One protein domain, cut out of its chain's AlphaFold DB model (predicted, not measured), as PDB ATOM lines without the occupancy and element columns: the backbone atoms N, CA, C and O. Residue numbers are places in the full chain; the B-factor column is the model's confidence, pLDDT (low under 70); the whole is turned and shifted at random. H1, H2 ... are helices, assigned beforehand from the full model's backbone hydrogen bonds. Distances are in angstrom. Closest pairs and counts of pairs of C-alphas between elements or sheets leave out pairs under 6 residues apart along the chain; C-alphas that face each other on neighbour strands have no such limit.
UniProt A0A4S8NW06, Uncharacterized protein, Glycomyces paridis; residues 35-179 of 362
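This is residues 35 to 179 of the 362 residues of an uncharacterized protein of Glycomyces paridis (UniProt A0A4S8NW06). Two helical hairpins, H1 with H2 and H3 with H4, pack on each other as crossed layers, with a tail, residues 166 to 179, at one end. The 145 printed residues, all helix by class, hold four named helices in chain order H1 to H4. The whole is only just compact, close to loose, with a radius of gyration of the C-alphas of 17.3 A and spans of 56 by 29 by 21 A.

H1, residues 43 to 77, and H2, residues 85 to 111, touch at a shallow tilt of 3 degrees, opposite ways; their closest C-alphas, Ala 63 and Ala 96, are 4.5 A apart. H3, residues 118 to 137, touches H2 at a steep tilt of 46 degrees, the closest C-alphas being Ile 95 and Ala 127, 4.9 A. H4, residues 142 to 165, completes a bundle, three helices touching one another, with H1 and H2. Every O i to N i+4 pair is within hydrogen-bond range in H2 and H3, 28 of 31 in H1 and 18 of 20 in H4.

H1, 46.0 A long, begins at C-alpha 43 (112.860, 94.467, 146.547); H2 measures 39.4 A, H3 29.0 A and H4 34.5 A, ending at C-alpha 165 (121.305, 109.013, 158.538).

The printed part has no cut and no long link; 49 residues, among them 171 to 179, have pLDDT under 70.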
ATOM      1  N   ARG A  35     128.977  99.406 149.079       68.38
ATOM      2  CA  ARG A  35     128.414  99.238 147.740       68.38
ATOM      3  C   ARG A  35     127.597  97.954 147.708       68.38
ATOM      4  O   ARG A  35     128.144  96.876 147.503       68.38
ATOM      5  N   VAL A  36     126.281  98.089 147.808       64.19
ATOM      6  CA  VAL A  36     125.356  96.967 147.620       64.19
ATOM      7  C   VAL A  36     125.064  96.815 146.123       64.19
ATOM      8  O   VAL A  36     124.534  97.747 145.508       64.19
ATOM      9  N   PRO A  37     125.419  95.691 145.475       67.38
ATOM     10  CA  PRO A  37     125.055  95.465 144.082       67.38
ATOM     11  C   PRO A  37     123.533  95.411 143.934       67.38
ATOM     12  O   PRO A  37     122.842  94.847 144.777       67.38
ATOM     13  N   TRP A  38     123.001  95.938 142.826       72.38
ATOM     14  CA  TRP A  38     121.553  95.959 142.578       72.38
ATOM     15  C   TRP A  38     120.904  94.587 142.768       72.38
ATOM     16  O   TRP A  38     119.861  94.490 143.396       72.38
ATOM     17  N   ARG A  39     121.521  93.510 142.265       74.25
ATOM     18  CA  ARG A  39     120.992  92.144 142.404       74.25
ATOM     19  C   ARG A  39     120.787  91.722 143.866       74.25
ATOM     20  O   ARG A  39     119.781  91.074 144.140       74.25
ATOM     21  N   ASP A  40     121.658  92.184 144.761       65.06
ATOM     22  CA  ASP A  40     121.720  91.809 146.177       65.06
ATOM     23  C   ASP A  40     120.839  92.724 147.052       65.06
ATOM     24  O   ASP A  40     120.574  92.425 148.212       65.06
ATOM     25  N   MET A  41     120.318  93.823 146.489       60.75
ATOM     26  CA  MET A  41     119.297  94.638 147.145       60.75
ATOM     27  C   MET A  41     117.980  93.860 147.252       60.75
ATOM     28  O   MET A  41     117.476  93.301 146.267       60.75
ATOM     29  N   ASN A  42     117.362  93.895 148.434       57.81
ATOM     30  CA  ASN A  42     115.996  93.412 148.596       57.81
ATOM     31  C   ASN A  42     115.020  94.259 147.732       57.81
ATOM     32  O   ASN A  42     115.349  95.385 147.337       57.81
ATOM     33  N   PRO A  43     113.821  93.747 147.391       56.53
ATOM     34  CA  PRO A  43     112.860  94.467 146.547       56.53
ATOM     35  C   PRO A  43     112.500  95.873 147.052       56.53
ATOM     36  O   PRO A  43     112.203  96.754 146.252       56.53
ATOM     37  N   ILE A  44     112.574  96.099 148.364       54.47
ATOM     38  CA  ILE A  44     112.254  97.373 149.016       54.47
ATOM     39  C   ILE A  44     113.375  98.399 148.795       54.47
ATOM     40  O   ILE A  44     113.114  99.535 148.417       54.47
ATOM     41  N   ALA A  45     114.636  98.003 148.950       58.28
ATOM     42  CA  ALA A  45     115.794  98.843 148.661       58.28
ATOM     43  C   ALA A  45     115.882  99.178 147.163       58.28
ATOM     44  O   ALA A  45     116.151 100.324 146.800       58.28
ATOM     45  N   LYS A  46     115.563  98.212 146.289       64.31
ATOM     46  CA  LYS A  46     115.389  98.451 144.844       64.31
ATOM     47  C   LYS A  46     114.304  99.491 144.585       64.31
ATOM     48  O   LYS A  46     114.505 100.414 143.799       64.31
ATOM     49  N   TYR A  47     113.178  99.359 145.278       64.31
ATOM     50  CA  TYR A  47     112.063 100.287 145.192       64.31
ATOM     51  C   TYR A  47     112.455 101.713 145.623       64.31
ATOM     52  O   TYR A  47     112.278 102.639 144.837       64.31
ATOM     53  N   PHE A  48     113.062 101.900 146.801       67.62
ATOM     54  CA  PHE A  48     113.514 103.222 147.263       67.62
ATOM     55  C   PHE A  48     114.556 103.835 146.328       67.62
ATOM     56  O   PHE A  48     114.527 105.033 146.052       67.62
ATOM     57  N   THR A  49     115.444 103.004 145.784       72.06
ATOM     58  CA  THR A  49     116.435 103.447 144.800       72.06
ATOM     59  C   THR A  49     115.767 103.938 143.512       72.06
ATOM     60  O   THR A  49     116.149 104.984 142.992       72.06
ATOM     61  N   LEU A  50     114.749 103.233 142.998       74.44
ATOM     62  CA  LEU A  50     113.970 103.680 141.833       74.44
ATOM     63  C   LEU A  50     113.179 104.954 142.132       74.44
ATOM     64  O   LEU A  50     113.132 105.863 141.306       74.44
ATOM     65  N   GLU A  51     112.589 105.033 143.319       73.00
ATOM     66  CA  GLU A  51     111.834 106.193 143.774       73.00
ATOM     67  C   GLU A  51     112.707 107.451 143.848       73.00
ATOM     68  O   GLU A  51     112.270 108.505 143.401       73.00
ATOM     69  N   GLN A  52     113.948 107.341 144.333       74.94
ATOM     70  CA  GLN A  52     114.928 108.435 144.332       74.94
ATOM     71  C   GLN A  52     115.477 108.735 142.931       74.94
ATOM     72  O   GLN A  52     115.811 109.881 142.620       74.94
ATOM     73  N   ALA A  53     115.563 107.730 142.057       82.06
ATOM     74  CA  ALA A  53     116.101 107.902 140.715       82.06
ATOM     75  C   ALA A  53     115.235 108.835 139.855       82.06
ATOM     76  O   ALA A  53     115.779 109.661 139.129       82.06
ATOM     77  N   ILE A  54     113.905 108.760 139.955       82.50
ATOM     78  CA  ILE A  54     112.992 109.589 139.149       82.50
ATOM     79  C   ILE A  54     113.177 111.102 139.398       82.50
ATOM     80  O   ILE A  54     113.460 111.807 138.426       82.50
ATOM     81  N   PRO A  55     113.070 111.644 140.633       82.31
ATOM     82  CA  PRO A  55     113.312 113.066 140.874       82.31
ATOM     83  C   PRO A  55     114.764 113.447 140.576       82.31
ATOM     84  O   PRO A  55     115.018 114.563 140.137       82.31
ATOM     85  N   THR A  56     115.713 112.521 140.726       87.62
ATOM     86  CA  THR A  56     117.116 112.753 140.367       87.62
ATOM     87  C   THR A  56     117.300 112.946 138.858       87.62
ATOM     88  O   THR A  56     117.943 113.906 138.430       87.62
ATOM     89  N   TYR A  57     116.701 112.092 138.024       89.62
ATOM     90  CA  TYR A  57     116.741 112.246 136.568       89.62
ATOM     91  C   TYR A  57     115.948 113.463 136.093       89.62
ATOM     92  O   TYR A  57     116.401 114.172 135.197       89.62
ATOM     93  N   ALA A  58     114.808 113.758 136.718       86.12
ATOM     94  CA  ALA A  58     114.061 114.976 136.431       86.12
ATOM     95  C   ALA A  58     114.862 116.237 136.818       86.12
ATOM     96  O   ALA A  58     114.857 117.208 136.067       86.12
ATOM     97  N   ALA A  59     115.627 116.217 137.916       88.19
ATOM     98  CA  ALA A  59     116.517 117.318 138.294       88.19
ATOM     99  C   ALA A  59     117.673 117.496 137.298       88.19
ATOM    100  O   ALA A  59     118.010 118.627 136.958       88.19
ATOM    101  N   LEU A  60     118.237 116.399 136.778       91.31
ATOM    102  CA  LEU A  60     119.211 116.457 135.681       91.31
ATOM    103  C   LEU A  60     118.599 117.067 134.417       91.31
ATOM    104  O   LEU A  60     119.227 117.918 133.796       91.31
ATOM    105  N   ALA A  61     117.375 116.680 134.053       88.31
ATOM    106  CA  ALA A  61     116.680 117.261 132.907       88.31
ATOM    107  C   ALA A  61     116.448 118.772 133.090       88.31
ATOM    108  O   ALA A  61     116.721 119.545 132.175       88.31
ATOM    109  N   VAL A  62     116.033 119.208 134.284       86.38
ATOM    110  CA  VAL A  62     115.897 120.636 134.623       86.38
ATOM    111  C   VAL A  62     117.238 121.357 134.533       86.38
ATOM    112  O   VAL A  62     117.300 122.442 133.964       86.38
ATOM    113  N   ALA A  63     118.319 120.760 135.041       89.25
ATOM    114  CA  ALA A  63     119.655 121.336 134.946       89.25
ATOM    115  C   ALA A  63     120.101 121.503 133.484       89.25
ATOM    116  O   ALA A  63     120.640 122.544 133.121       89.25
ATOM    117  N   VAL A  64     119.816 120.520 132.624       89.62
ATOM    118  CA  VAL A  64     120.076 120.601 131.178       89.62
ATOM    119  C   VAL A  64     119.251 121.715 130.531       89.62
ATOM    120  O   VAL A  64     119.794 122.522 129.779       89.62
ATOM    121  N   LEU A  65     117.958 121.814 130.852       84.81
ATOM    122  CA  LEU A  65     117.112 122.908 130.368       84.81
ATOM    123  C   LEU A  65     117.659 124.269 130.813       84.81
ATOM    124  O   LEU A  65     117.723 125.189 130.001       84.81
ATOM    125  N   TRP A  66     118.127 124.385 132.055       84.19
ATOM    126  CA  TRP A  66     118.772 125.595 132.567       84.19
ATOM    127  C   TRP A  66     120.078 125.930 131.873       84.19
ATOM    128  O   TRP A  66     120.352 127.096 131.612       84.19
ATOM    129  N   PHE A  67     120.867 124.920 131.530       87.31
ATOM    130  CA  PHE A  67     122.106 125.119 130.797       87.31
ATOM    131  C   PHE A  67     121.852 125.756 129.421       87.31
ATOM    132  O   PHE A  67     122.577 126.661 129.020       87.31
ATOM    133  N   PHE A  68     120.798 125.323 128.719       85.19
ATOM    134  CA  PHE A  68     120.483 125.805 127.369       85.19
ATOM    135  C   PHE A  68     119.584 127.049 127.323       85.19
ATOM    136  O   PHE A  68     119.777 127.910 126.469       85.19
ATOM    137  N   LYS A  69     118.573 127.142 128.195       80.19
ATOM    138  CA  LYS A  69     117.554 128.211 128.187       80.19
ATOM    139  C   LYS A  69     117.717 129.219 129.320       80.19
ATOM    140  O   LYS A  69     117.241 130.343 129.194       80.19
ATOM    141  N   GLY A  70     118.414 128.851 130.391       76.25
ATOM    142  CA  GLY A  70     118.641 129.711 131.549       76.25
ATOM    143  C   GLY A  70     119.278 131.063 131.218       76.25
ATOM    144  O   GLY A  70     118.801 132.058 131.753       76.25
ATOM    145  N   PRO A  71     120.286 131.157 130.320       82.00
ATOM    146  CA  PRO A  71     120.862 132.449 129.944       82.00
ATOM    147  C   PRO A  71     119.843 133.431 129.352       82.00
ATOM    148  O   PRO A  71     119.879 134.609 129.690       82.00
ATOM    149  N   ALA A  72     118.912 132.950 128.518       78.06
ATOM    150  CA  ALA A  72     117.858 133.781 127.933       78.06
ATOM    151  C   ALA A  72     116.836 134.223 128.994       78.06
ATOM    152  O   ALA A  72     116.556 135.411 129.108       78.06
ATOM    153  N   ILE A  73     116.376 133.288 129.837       73.50
ATOM    154  CA  ILE A  73     115.446 133.574 130.946       73.50
ATOM    155  C   ILE A  73     116.048 134.605 131.906       73.50
ATOM    156  O   ILE A  73     115.367 135.523 132.353       73.50
ATOM    157  N   LEU A  74     117.337 134.468 132.229       74.88
ATOM    158  CA  LEU A  74     118.007 135.391 133.133       74.88
ATOM    159  C   LEU A  74     118.264 136.751 132.477       74.88
ATOM    160  O   LEU A  74     118.212 137.759 133.170       74.88
ATOM    161  N   ALA A  75     118.523 136.800 131.169       75.69
ATOM    162  CA  ALA A  75     118.653 138.058 130.438       75.69
ATOM    163  C   ALA A  75     117.331 138.841 130.414       75.69
ATOM    164  O   ALA A  75     117.346 140.043 130.658       75.69
ATOM    165  N   GLU A  76     116.201 138.167 130.193       71.94
ATOM    166  CA  GLU A  76     114.866 138.775 130.271       71.94
ATOM    167  C   GLU A  76     114.538 139.232 131.699       71.94
ATOM    168  O   GLU A  76     114.136 140.373 131.910       71.94
ATOM    169  N   ALA A  77     114.775 138.380 132.704       67.88
ATOM    170  CA  ALA A  77     114.495 138.699 134.107       67.88
ATOM    171  C   ALA A  77     115.391 139.813 134.681       67.88
ATOM    172  O   ALA A  77     115.044 140.423 135.690       67.88
ATOM    173  N   MET A  78     116.555 140.054 134.075       68.62
ATOM    174  CA  MET A  78     117.522 141.074 134.492       68.62
ATOM    175  C   MET A  78     117.583 142.251 133.511       68.62
ATOM    176  O   MET A  78     118.509 143.046 133.613       68.62
ATOM    177  N   ALA A  79     116.633 142.384 132.575       64.88
ATOM    178  CA  ALA A  79     116.655 143.423 131.541       64.88
ATOM    179  C   ALA A  79     116.735 144.857 132.110       64.88
ATOM    180  O   ALA A  79     117.339 145.730 131.489       64.88
ATOM    181  N   ASP A  80     116.204 145.074 133.318       58.72
ATOM    182  CA  ASP A  80     116.245 146.359 134.032       58.72
ATOM    183  C   ASP A  80     117.555 146.598 134.807       58.72
ATOM    184  O   ASP A  80     117.852 147.717 135.232       58.72
ATOM    185  N   PHE A  81     118.369 145.558 134.998       55.94
ATOM    186  CA  PHE A  81     119.660 145.638 135.668       55.94
ATOM    187  C   PHE A  81     120.767 145.632 134.616       55.94
ATOM    188  O   PHE A  81     120.956 144.652 133.903       55.94
ATOM    189  N   ALA A  82     121.547 146.714 134.539       53.50
ATOM    190  CA  ALA A  82     122.669 146.882 133.607       53.50
ATOM    191  C   ALA A  82     123.873 145.951 133.910       53.50
ATOM    192  O   ALA A  82     125.012 146.400 134.037       53.50
ATOM    193  N   LEU A  83     123.642 144.645 134.061       57.34
ATOM    194  CA  LEU A  83     124.682 143.628 134.112       57.34
ATOM    195  C   LEU A  83     125.095 143.253 132.678       57.34
ATOM    196  O   LEU A  83     124.232 142.974 131.844       57.34
ATOM    197  N   PRO A  84     126.403 143.178 132.367       61.34
ATOM    198  CA  PRO A  84     126.858 142.670 131.077       61.34
ATOM    199  C   PRO A  84     126.304 141.256 130.852       61.34
ATOM    200  O   PRO A  84     126.443 140.406 131.733       61.34
ATOM    201  N   GLY A  85     125.748 140.966 129.669       61.81
ATOM    202  CA  GLY A  85     125.108 139.674 129.342       61.81
ATOM    203  C   GLY A  85     125.979 138.415 129.541       61.81
ATOM    204  O   GLY A  85     125.486 137.286 129.575       61.81
ATOM    205  N   LEU A  86     127.291 138.597 129.715       61.41
ATOM    206  CA  LEU A  86     128.244 137.538 130.041       61.41
ATOM    207  C   LEU A  86     128.122 137.076 131.507       61.41
ATOM    208  O   LEU A  86     128.241 135.884 131.784       61.41
ATOM    209  N   MET A  87     127.812 137.989 132.435       71.12
ATOM    210  CA  MET A  87     127.599 137.675 133.854       71.12
ATOM    211  C   MET A  87     126.295 136.903 134.068       71.12
ATOM    212  O   MET A  87     126.282 135.928 134.815       71.12
ATOM    213  N   THR A  88     125.215 137.269 133.370       73.06
ATOM    214  CA  THR A  88     123.950 136.519 133.417       73.06
ATOM    215  C   THR A  88     124.116 135.110 132.839       73.06
ATOM    216  O   THR A  88     123.742 134.124 133.474       73.06
ATOM    217  N   SER A  89     124.782 134.973 131.692       75.56
ATOM    218  CA  SER A  89     125.069 133.650 131.117       75.56
ATOM    219  C   SER A  89     125.907 132.771 132.059       75.56
ATOM    220  O   SER A  89     125.595 131.594 132.249       75.56
ATOM    221  N   ALA A  90     126.926 133.342 132.710       81.38
ATOM    222  CA  ALA A  90     127.761 132.625 133.674       81.38
ATOM    223  C   ALA A  90     126.975 132.167 134.914       81.38
ATOM    224  O   ALA A  90     127.145 131.032 135.362       81.38
ATOM    225  N   VAL A  91     126.081 133.009 135.444       83.75
ATOM    226  CA  VAL A  91     125.221 132.663 136.589       83.75
ATOM    227  C   VAL A  91     124.265 131.524 136.234       83.75
ATOM    228  O   VAL A  91     124.154 130.565 136.996       83.75
ATOM    229  N   ALA A  92     123.619 131.576 135.067       84.00
ATOM    230  CA  ALA A  92     122.713 130.519 134.622       84.00
ATOM    231  C   ALA A  92     123.424 129.163 134.475       84.00
ATOM    232  O   ALA A  92     122.921 128.135 134.937       84.00
ATOM    233  N   VAL A  93     124.628 129.164 133.897       87.06
ATOM    234  CA  VAL A  93     125.465 127.961 133.788       87.06
ATOM    235  C   VAL A  93     125.898 127.463 135.168       87.06
ATOM    236  O   VAL A  93     125.855 126.260 135.418       87.06
ATOM    237  N   ALA A  94     126.265 128.357 136.091       88.31
ATOM    238  CA  ALA A  94     126.634 127.977 137.452       88.31
ATOM    239  C   ALA A  94     125.470 127.302 138.200       88.31
ATOM    240  O   ALA A  94     125.679 126.271 138.842       88.31
ATOM    241  N   ILE A  95     124.242 127.824 138.061       89.25
ATOM    242  CA  ILE A  95     123.023 127.198 138.599       89.25
ATOM    243  C   ILE A  95     122.848 125.800 137.998       89.25
ATOM    244  O   ILE A  95     122.712 124.828 138.742       89.25
ATOM    245  N   ALA A  96     122.912 125.674 136.669       90.12
ATOM    246  CA  ALA A  96     122.762 124.395 135.978       90.12
ATOM    247  C   ALA A  96     123.779 123.346 136.461       90.12
ATOM    248  O   ALA A  96     123.408 122.225 136.809       90.12
ATOM    249  N   VAL A  97     125.060 123.716 136.531       92.31
ATOM    250  CA  VAL A  97     126.141 122.822 136.971       92.31
ATOM    251  C   VAL A  97     125.949 122.402 138.426       92.31
ATOM    252  O   VAL A  97     126.099 121.223 138.742       92.31
ATOM    253  N   ALA A  98     125.586 123.330 139.311       92.25
ATOM    254  CA  ALA A  98     125.368 123.030 140.721       92.25
ATOM    255  C   ALA A  98     124.142 122.123 140.952       92.25
ATOM    256  O   ALA A  98     124.230 121.182 141.743       92.25
ATOM    257  N   LEU A  99     123.045 122.330 140.210       90.44
ATOM    258  CA  LEU A  99     121.878 121.438 140.230       90.44
ATOM    259  C   LEU A  99     122.220 120.032 139.707       90.44
ATOM    260  O   LEU A  99     121.845 119.026 140.313       90.44
ATOM    261  N   ALA A 100     122.972 119.950 138.603       92.25
ATOM    262  CA  ALA A 100     123.418 118.678 138.040       92.25
ATOM    263  C   ALA A 100     124.380 117.938 138.983       92.25
ATOM    264  O   ALA A 100     124.285 116.716 139.125       92.25
ATOM    265  N   ALA A 101     125.280 118.663 139.655       91.56
ATOM    266  CA  ALA A 101     126.201 118.101 140.636       91.56
ATOM    267  C   ALA A 101     125.447 117.476 141.815       91.56
ATOM    268  O   ALA A 101     125.775 116.360 142.222       91.56
ATOM    269  N   GLY A 102     124.408 118.149 142.319       89.44
ATOM    270  CA  GLY A 102     123.558 117.594 143.364       89.44
ATOM    271  C   GLY A 102     122.861 116.307 142.926       89.44
ATOM    272  O   GLY A 102     122.971 115.286 143.598       89.44
ATOM    273  N   ALA A 103     122.232 116.302 141.750       90.31
ATOM    274  CA  ALA A 103     121.578 115.103 141.229       90.31
ATOM    275  C   ALA A 103     122.565 113.938 140.987       90.31
ATOM    276  O   ALA A 103     122.285 112.784 141.317       90.31
ATOM    277  N   ALA A 104     123.761 114.224 140.467       90.88
ATOM    278  CA  ALA A 104     124.805 113.216 140.305       90.88
ATOM    279  C   ALA A 104     125.255 112.620 141.653       90.88
ATOM    280  O   ALA A 104     125.537 111.421 141.735       90.88
ATOM    281  N   GLU A 105     125.302 113.426 142.714       89.62
ATOM    282  CA  GLU A 105     125.655 112.958 144.054       89.62
ATOM    283  C   GLU A 105     124.550 112.100 144.687       89.62
ATOM    284  O   GLU A 105     124.878 111.106 145.338       89.62
ATOM    285  N   SER A 106     123.267 112.354 144.400       86.12
ATOM    286  CA  SER A 106     122.174 111.424 144.738       86.12
ATOM    287  C   SER A 106     122.379 110.050 144.098       86.12
ATOM    288  O   SER A 106     122.321 109.032 144.788       86.12
ATOM    289  N   LEU A 107     122.714 109.985 142.801       86.38
ATOM    290  CA  LEU A 107     123.002 108.705 142.131       86.38
ATOM    291  C   LEU A 107     124.215 107.995 142.743       86.38
ATOM    292  O   LEU A 107     124.251 106.766 142.833       86.38
ATOM    293  N   ARG A 108     125.233 108.751 143.164       83.06
ATOM    294  CA  ARG A 108     126.394 108.183 143.858       83.06
ATOM    295  C   ARG A 108     126.046 107.713 145.268       83.06
ATOM    296  O   ARG A 108     126.620 106.718 145.697       83.06
ATOM    297  N   THR A 109     125.156 108.398 145.977       78.19
ATOM    298  CA  THR A 109     124.650 108.014 147.308       78.19
ATOM    299  C   THR A 109     123.827 106.730 147.222       78.19
ATOM    300  O   THR A 109     124.021 105.807 148.005       78.19
ATOM    301  N   ALA A 110     123.000 106.596 146.183       75.25
ATOM    302  CA  ALA A 110     122.252 105.372 145.912       75.25
ATOM    303  C   ALA A 110     123.162 104.168 145.591       75.25
ATOM    304  O   ALA A 110     122.827 103.026 145.893       75.25
ATOM    305  N   ARG A 111     124.330 104.403 144.975       73.38
ATOM    306  CA  ARG A 111     125.306 103.343 144.646       73.38
ATOM    307  C   ARG A 111     126.203 102.945 145.814       73.38
ATOM    308  O   ARG A 111     126.692 101.819 145.841       73.38
ATOM    309  N   SER A 112     126.491 103.874 146.713       69.69
ATOM    310  CA  SER A 112     127.349 103.673 147.879       69.69
ATOM    311  C   SER A 112     126.703 104.432 149.026       69.69
ATOM    312  O   SER A 112     126.680 105.661 148.935       69.69
ATOM    313  N   LEU A 113     126.179 103.716 150.028       70.00
ATOM    314  CA  LEU A 113     125.340 104.221 151.129       70.00
ATOM    315  C   LEU A 113     126.095 105.178 152.071       70.00
ATOM    316  O   LEU A 113     126.261 104.939 153.264       70.00
ATOM    317  N   HIS A 114     126.552 106.287 151.514       75.19
ATOM    318  CA  HIS A 114     127.255 107.364 152.177       75.19
ATOM    319  C   HIS A 114     126.480 108.642 151.995       75.19
ATOM    320  O   HIS A 114     125.881 108.863 150.944       75.19
ATOM    321  N   HIS A 115     126.550 109.518 152.987       75.44
ATOM    322  CA  HIS A 115     125.902 110.798 152.829       75.44
ATOM    323  C   HIS A 115     126.554 111.610 151.695       75.44
ATOM    324  O   HIS A 115     127.772 111.516 151.485       75.44
ATOM    325  N   PRO A 116     125.780 112.454 150.997       78.94
ATOM    326  CA  PRO A 116     126.309 113.310 149.944       78.94
ATOM    327  C   PRO A 116     127.361 114.269 150.502       78.94
ATOM    328  O   PRO A 116     127.282 114.698 151.662       78.94
ATOM    329  N   ASP A 117     128.350 114.606 149.677       86.19
ATOM    330  CA  ASP A 117     129.402 115.560 150.024       86.19
ATOM    331  C   ASP A 117     128.823 116.910 150.502       86.19
ATOM    332  O   ASP A 117     127.816 117.399 149.981       86.19
ATOM    333  N   LYS A 118     129.437 117.512 151.533       86.81
ATOM    334  CA  LYS A 118     128.914 118.747 152.154       86.81
ATOM    335  C   LYS A 118     128.975 119.927 151.185       86.81
ATOM    336  O   LYS A 118     128.061 120.749 151.182       86.81
ATOM    337  N   THR A 119     130.023 119.995 150.370       88.56
ATOM    338  CA  THR A 119     130.213 121.047 149.372       88.56
ATOM    339  C   THR A 119     129.182 120.900 148.263       88.56
ATOM    340  O   THR A 119     128.525 121.876 147.920       88.56
ATOM    341  N   VAL A 120     128.957 119.680 147.762       88.12
ATOM    342  CA  VAL A 120     127.924 119.425 146.742       88.12
ATOM    343  C   VAL A 120     126.520 119.734 147.268       88.12
ATOM    344  O   VAL A 120     125.735 120.381 146.579       88.12
ATOM    345  N   TYR A 121     126.210 119.337 148.506       86.31
ATOM    346  CA  TYR A 121     124.954 119.700 149.167       86.31
ATOM    347  C   TYR A 121     124.770 121.223 149.267       86.31
ATOM    348  O   TYR A 121     123.708 121.733 148.907       86.31
ATOM    349  N   GLY A 122     125.806 121.946 149.706       87.62
ATOM    350  CA  GLY A 122     125.779 123.406 149.812       87.62
ATOM    351  C   GLY A 122     125.612 124.097 148.458       87.62
ATOM    352  O   GLY A 122     124.779 124.988 148.328       87.62
ATOM    353  N   LEU A 123     126.337 123.650 147.427       90.50
ATOM    354  CA  LEU A 123     126.211 124.178 146.064       90.50
ATOM    355  C   LEU A 123     124.805 123.961 145.500       90.50
ATOM    356  O   LEU A 123     124.221 124.893 144.953       90.50
ATOM    357  N   HIS A 124     124.235 122.767 145.677       90.94
ATOM    358  CA  HIS A 124     122.869 122.470 145.239       90.94
ATOM    359  C   HIS A 124     121.836 123.347 145.957       90.94
ATOM    360  O   HIS A 124     120.904 123.845 145.331       90.94
ATOM    361  N   GLN A 125     122.016 123.588 147.260       89.31
ATOM    362  CA  GLN A 125     121.157 124.489 148.030       89.31
ATOM    363  C   GLN A 125     121.250 125.937 147.532       89.31
ATOM    364  O   GLN A 125     120.219 126.571 147.322       89.31
ATOM    365  N   ILE A 126     122.464 126.456 147.324       88.88
ATOM    366  CA  ILE A 126     122.678 127.811 146.794       88.88
ATOM    367  C   ILE A 126     122.034 127.942 145.413       88.88
ATOM    368  O   ILE A 126     121.340 128.921 145.157       88.88
ATOM    369  N   ALA A 127     122.201 126.940 144.548       88.81
ATOM    370  CA  ALA A 127     121.590 126.922 143.226       88.81
ATOM    371  C   ALA A 127     120.059 126.904 143.293       88.81
ATOM    372  O   ALA A 127     119.415 127.623 142.538       88.81
ATOM    373  N   LEU A 128     119.474 126.144 144.223       85.94
ATOM    374  CA  LEU A 128     118.029 126.120 144.447       85.94
ATOM    375  C   LEU A 128     117.494 127.476 144.938       85.94
ATOM    376  O   LEU A 128     116.436 127.911 144.491       85.94
ATOM    377  N   ILE A 129     118.230 128.162 145.819       84.44
ATOM    378  CA  ILE A 129     117.880 129.514 146.284       84.44
ATOM    379  C   ILE A 129     117.994 130.517 145.136       84.44
ATOM    380  O   ILE A 129     117.062 131.280 144.906       84.44
ATOM    381  N   ALA A 130     119.101 130.497 144.388       82.94
ATOM    382  CA  ALA A 130     119.300 131.362 143.228       82.94
ATOM    383  C   ALA A 130     118.199 131.140 142.182       82.94
ATOM    384  O   ALA A 130     117.643 132.096 141.650       82.94
ATOM    385  N   PHE A 131     117.811 129.884 141.967       79.12
ATOM    386  CA  PHE A 131     116.686 129.526 141.118       79.12
ATOM    387  C   PHE A 131     115.354 130.104 141.633       79.12
ATOM    388  O   PHE A 131     114.575 130.656 140.858       79.12
ATOM    389  N   GLY A 132     115.135 130.075 142.951       74.56
ATOM    390  CA  GLY A 132     114.024 130.751 143.632       74.56
ATOM    391  C   GLY A 132     114.022 132.280 143.494       74.56
ATOM    392  O   GLY A 132     112.960 132.887 143.416       74.56
ATOM    393  N   VAL A 133     115.187 132.924 143.420       74.31
ATOM    394  CA  VAL A 133     115.283 134.376 143.182       74.31
ATOM    395  C   VAL A 133     114.903 134.716 141.740       74.31
ATOM    396  O   VAL A 133     114.151 135.663 141.516       74.31
ATOM    397  N   VAL A 134     115.342 133.914 140.763       72.38
ATOM    398  CA  VAL A 134     114.935 134.076 139.353       72.38
ATOM    399  C   VAL A 134     113.419 133.936 139.198       72.38
ATOM    400  O   VAL A 134     112.804 134.704 138.465       72.38
ATOM    401  N   LEU A 135     112.811 133.008 139.940       69.12
ATOM    402  CA  LEU A 135     111.361 132.810 139.998       69.12
ATOM    403  C   LEU A 135     110.578 134.062 140.406       69.12
ATOM    404  O   LEU A 135     109.497 134.310 139.878       69.12
ATOM    405  N   ILE A 136     111.117 134.839 141.345       66.25
ATOM    406  CA  ILE A 136     110.493 136.079 141.822       66.25
ATOM    407  C   ILE A 136     110.609 137.186 140.757       66.25
ATOM    408  O   ILE A 136     109.702 138.009 140.635       66.25
ATOM    409  N   GLY A 137     111.697 137.189 139.976       62.56
ATOM    410  CA  GLY A 137     111.996 138.228 138.983       62.56
ATOM    411  C   GLY A 137     111.425 138.014 137.572       62.56
ATOM    412  O   GLY A 137     111.105 138.989 136.905       62.56
ATOM    413  N   ALA A 138     111.273 136.777 137.088       64.06
ATOM    414  CA  ALA A 138     110.894 136.502 135.689       64.06
ATOM    415  C   ALA A 138     109.443 136.911 135.391       64.06
ATOM    416  O   ALA A 138     108.566 136.439 136.083       64.06
ATOM    417  N   ALA A 139     109.127 137.750 134.399       52.47
ATOM    418  CA  ALA A 139     107.756 138.255 134.177       52.47
ATOM    419  C   ALA A 139     106.732 137.188 133.718       52.47
ATOM    420  O   ALA A 139     105.608 137.185 134.216       52.47
ATOM    421  N   GLU A 140     107.120 136.236 132.860       55.53
ATOM    422  CA  GLU A 140     106.222 135.221 132.277       55.53
ATOM    423  C   GLU A 140     106.672 133.777 132.590       55.53
ATOM    424  O   GLU A 140     107.862 133.479 132.673       55.53
ATOM    425  N   GLY A 141     105.719 132.848 132.770       57.81
ATOM    426  CA  GLY A 141     105.996 131.407 132.908       57.81
ATOM    427  C   GLY A 141     106.532 130.940 134.272       57.81
ATOM    428  O   GLY A 141     107.068 129.831 134.372       57.81
ATOM    429  N   ARG A 142     106.376 131.748 135.330       65.19
ATOM    430  CA  ARG A 142     106.856 131.485 136.708       65.19
ATOM    431  C   ARG A 142     106.362 130.145 137.266       65.19
ATOM    432  O   ARG A 142     107.106 129.434 137.939       65.19
ATOM    433  N   GLU A 143     105.133 129.762 136.943       63.31
ATOM    434  CA  GLU A 143     104.531 128.465 137.278       63.31
ATOM    435  C   GLU A 143     105.366 127.254 136.809       63.31
ATOM    436  O   GLU A 143     105.532 126.280 137.544       63.31
ATOM    437  N   TRP A 144     105.942 127.319 135.606       66.00
ATOM    438  CA  TRP A 144     106.712 126.243 134.986       66.00
ATOM    439  C   TRP A 144     108.088 126.150 135.607       66.00
ATOM    440  O   TRP A 144     108.617 125.059 135.802       66.00
ATOM    441  N   ILE A 145     108.647 127.303 135.958       66.44
ATOM    442  CA  ILE A 145     109.903 127.402 136.681       66.44
ATOM    443  C   ILE A 145     109.725 126.810 138.098       66.44
ATOM    444  O   ILE A 145     110.599 126.087 138.574       66.44
ATOM    445  N   LEU A 146     108.563 126.999 138.742       68.06
ATOM    446  CA  LEU A 146     108.257 126.410 140.050       68.06
ATOM    447  C   LEU A 146     108.087 124.887 139.950       68.06
ATOM    448  O   LEU A 146     108.607 124.140 140.781       68.06
ATOM    449  N   LEU A 147     107.423 124.413 138.892       68.62
ATOM    450  CA  LEU A 147     107.335 122.986 138.582       68.62
ATOM    451  C   LEU A 147     108.713 122.386 138.248       68.62
ATOM    452  O   LEU A 147     109.012 121.259 138.637       68.62
ATOM    453  N   ALA A 148     109.599 123.144 137.604       72.44
ATOM    454  CA  ALA A 148     110.984 122.745 137.377       72.44
ATOM    455  C   ALA A 148     111.817 122.747 138.676       72.44
ATOM    456  O   ALA A 148     112.811 122.032 138.766       72.44
ATOM    457  N   ALA A 149     111.409 123.479 139.718       78.19
ATOM    458  CA  ALA A 149     112.080 123.454 141.022       78.19
ATOM    459  C   ALA A 149     111.788 122.166 141.800       78.19
ATOM    460  O   ALA A 149     112.596 121.769 142.644       78.19
ATOM    461  N   VAL A 150     110.663 121.495 141.508       79.81
ATOM    462  CA  VAL A 150     110.209 120.277 142.201       79.81
ATOM    463  C   VAL A 150     111.308 119.228 142.312       79.81
ATOM    464  O   VAL A 150     111.616 118.803 143.431       79.81
ATOM    465  N   PRO A 151     111.931 118.791 141.202       83.44
ATOM    466  CA  PRO A 151     112.869 117.683 141.266       83.44
ATOM    467  C   PRO A 151     114.148 118.093 142.001       83.44
ATOM    468  O   PRO A 151     114.685 117.316 142.791       83.44
ATOM    469  N   ALA A 152     114.593 119.340 141.816       86.00
ATOM    470  CA  ALA A 152     115.749 119.897 142.509       86.00
ATOM    471  C   ALA A 152     115.523 119.993 144.028       86.00
ATOM    472  O   ALA A 152     116.411 119.636 144.805       86.00
ATOM    473  N   PHE A 153     114.335 120.413 144.466       86.06
ATOM    474  CA  PHE A 153     113.969 120.421 145.880       86.06
ATOM    475  C   PHE A 153     113.887 119.001 146.457       86.06
ATOM    476  O   PHE A 153     114.376 118.767 147.560       86.06
ATOM    477  N   CYS A 154     113.349 118.031 145.707       82.81
ATOM    478  CA  CYS A 154     113.323 116.628 146.134       82.81
ATOM    479  C   CYS A 154     114.741 116.083 146.371       82.81
ATOM    480  O   CYS A 154     115.014 115.525 147.434       82.81
ATOM    481  N   VAL A 155     115.665 116.334 145.435       86.38
ATOM    482  CA  VAL A 155     117.093 115.993 145.581       86.38
ATOM    483  C   VAL A 155     117.695 116.658 146.822       86.38
ATOM    484  O   VAL A 155     118.399 116.008 147.591       86.38
ATOM    485  N   TYR A 156     117.375 117.930 147.080       88.56
ATOM    486  CA  TYR A 156     117.817 118.626 148.290       88.56
ATOM    487  C   TYR A 156     117.299 117.960 149.577       88.56
ATOM    488  O   TYR A 156     118.068 117.771 150.525       88.56
ATOM    489  N   THR A 157     116.017 117.585 149.628       80.69
ATOM    490  CA  THR A 157     115.441 116.906 150.797       80.69
ATOM    491  C   THR A 157     116.046 115.525 151.015       80.69
ATOM    492  O   THR A 157     116.415 115.206 152.147       80.69
ATOM    493  N   ASP A 158     116.241 114.755 149.942       77.50
ATOM    494  CA  ASP A 158     116.881 113.440 150.000       77.50
ATOM    495  C   ASP A 158     118.334 113.573 150.468       77.50
ATOM    496  O   ASP A 158     118.790 112.789 151.301       77.50
ATOM    497  N   HIS A 159     119.057 114.608 150.024       81.50
ATOM    498  CA  HIS A 159     120.396 114.900 150.522       81.50
ATOM    499  C   HIS A 159     120.409 115.238 152.011       81.50
ATOM    500  O   HIS A 159     121.230 114.697 152.751       81.50
ATOM    501  N   ARG A 160     119.509 116.118 152.465       77.38
ATOM    502  CA  ARG A 160     119.405 116.489 153.881       77.38
ATOM    503  C   ARG A 160     119.136 115.259 154.745       77.38
ATOM    504  O   ARG A 160     119.809 115.074 155.756       77.38
ATOM    505  N   GLN A 161     118.194 114.414 154.332       71.12
ATOM    506  CA  GLN A 161     117.856 113.183 155.039       71.12
ATOM    507  C   GLN A 161     119.019 112.182 155.020       71.12
ATOM    508  O   GLN A 161     119.408 111.668 156.063       71.12
ATOM    509  N   SER A 162     119.640 111.962 153.860       71.00
ATOM    510  CA  SER A 162     120.792 111.063 153.721       71.00
ATOM    511  C   SER A 162     121.972 111.512 154.583       71.00
ATOM    512  O   SER A 162     122.652 110.678 155.163       71.00
ATOM    513  N   ARG A 163     122.198 112.823 154.734       74.75
ATOM    514  CA  ARG A 163     123.212 113.381 155.651       74.75
ATOM    515  C   ARG A 163     122.890 113.220 157.124       74.75
ATOM    516  O   ARG A 163     123.822 113.203 157.919       74.75
ATOM    517  N   ALA A 164     121.616 113.122 157.486       67.38
ATOM    518  CA  ALA A 164     121.223 112.860 158.864       67.38
ATOM    519  C   ALA A 164     121.417 111.383 159.254       67.38
ATOM    520  O   ALA A 164     121.588 111.097 160.433       67.38
ATOM    521  N   ILE A 165     121.383 110.462 158.282       62.41
ATOM    522  CA  ILE A 165     121.305 109.013 158.538       62.41
ATOM    523  C   ILE A 165     122.593 108.271 158.144       62.41
ATOM    524  O   ILE A 165     122.989 107.317 158.809       62.41
ATOM    525  N   LEU A 166     123.250 108.672 157.052       66.75
ATOM    526  CA  LEU A 166     124.401 107.965 156.485       66.75
ATOM    527  C   LEU A 166     125.726 108.573 156.953       66.75
ATOM    528  O   LEU A 166     125.807 109.755 157.281       66.75
ATOM    529  N   ARG A 167     126.790 107.766 156.925       69.19
ATOM    530  CA  ARG A 167     128.156 108.163 157.307       69.19
ATOM    531  C   ARG A 167     128.922 108.816 156.143       69.19
ATOM    532  O   ARG A 167     128.587 108.571 154.976       69.19
ATOM    533  N   PRO A 168     129.959 109.627 156.426       73.94
ATOM    534  CA  PRO A 168     130.800 110.211 155.388       73.94
ATOM    535  C   PRO A 168     131.566 109.155 154.592       73.94
ATOM    536  O   PRO A 168     132.011 108.145 155.128       73.94
ATOM    537  N   ARG A 169     131.826 109.430 153.308       70.50
ATOM    538  CA  ARG A 169     132.728 108.592 152.490       70.50
ATOM    539  C   ARG A 169     134.151 108.547 153.057       70.50
ATOM    540  O   ARG A 169     134.833 107.541 152.902       70.50
ATOM    541  N   SER A 170     134.601 109.631 153.694       70.50
ATOM    542  CA  SER A 170     135.955 109.744 154.250       70.50
ATOM    543  C   SER A 170     136.210 108.798 155.425       70.50
ATOM    544  O   SER A 170     137.364 108.468 155.671       70.50
ATOM    545  N   THR A 171     135.167 108.324 156.113       63.97
ATOM    546  CA  THR A 171     135.291 107.384 157.240       63.97
ATOM    547  C   THR A 171     135.087 105.924 156.824       63.97
ATOM    548  O   THR A 171     135.253 105.026 157.638       63.97
ATOM    549  N   CYS A 172     134.807 105.662 155.541       65.69
ATOM    550  CA  CYS A 172     134.440 104.343 155.013       65.69
ATOM    551  C   CYS A 172     135.489 103.239 155.236       65.69
ATOM    552  O   CYS A 172     135.130 102.068 155.295       65.69
ATOM    553  N   ALA A 173     136.777 103.586 155.286       58.22
ATOM    554  CA  ALA A 173     137.848 102.613 155.512       58.22
ATOM    555  C   ALA A 173     138.068 102.304 157.004       58.22
ATOM    556  O   ALA A 173     138.614 101.255 157.324       58.22
ATOM    557  N   ALA A 174     137.670 103.220 157.893       50.59
ATOM    558  CA  ALA A 174     137.868 103.117 159.338       50.59
ATOM    559  C   ALA A 174     136.647 102.525 160.062       50.59
ATOM    560  O   ALA A 174     136.800 101.896 161.101       50.59
ATOM    561  N   GLU A 175     135.451 102.702 159.497       53.16
ATOM    562  CA  GLU A 175     134.174 102.196 160.010       53.16
ATOM    563  C   GLU A 175     133.457 101.465 158.852       53.16
ATOM    564  O   GLU A 175     132.701 102.098 158.109       53.16
ATOM    565  N   PRO A 176     133.758 100.173 158.601       54.47
ATOM    566  CA  PRO A 176     133.166  99.405 157.500       54.47
ATOM    567  C   PRO A 176     131.733  98.932 157.791       54.47
ATOM    568  O   PRO A 176     131.074  98.400 156.895       54.47
ATOM    569  N   ASP A 177     131.273  99.102 159.030       51.25
ATOM    570  CA  ASP A 177     129.938  98.722 159.464       51.25
ATOM    571  C   ASP A 177     128.916  99.800 159.075       51.25
ATOM    572  O   ASP A 177     129.127 101.005 159.253       51.25
ATOM    573  N   LEU A 178     127.768  99.365 158.547       48.62
ATOM    574  CA  LEU A 178     126.625 100.250 158.324       48.62
ATOM    575  C   LEU A 178     126.152 100.820 159.677       48.62
ATOM    576  O   LEU A 178     126.199 100.101 160.674       48.62
ATOM    577  N   PRO A 179     125.648 102.071 159.736       48.09
ATOM    578  CA  PRO A 179     125.096 102.616 160.975       48.09
ATOM    579  C   PRO A 179     124.062 101.645 161.561       48.09
ATOM    580  O   PRO A 179     123.174 101.201 160.826       48.09
TER     581      PRO A 179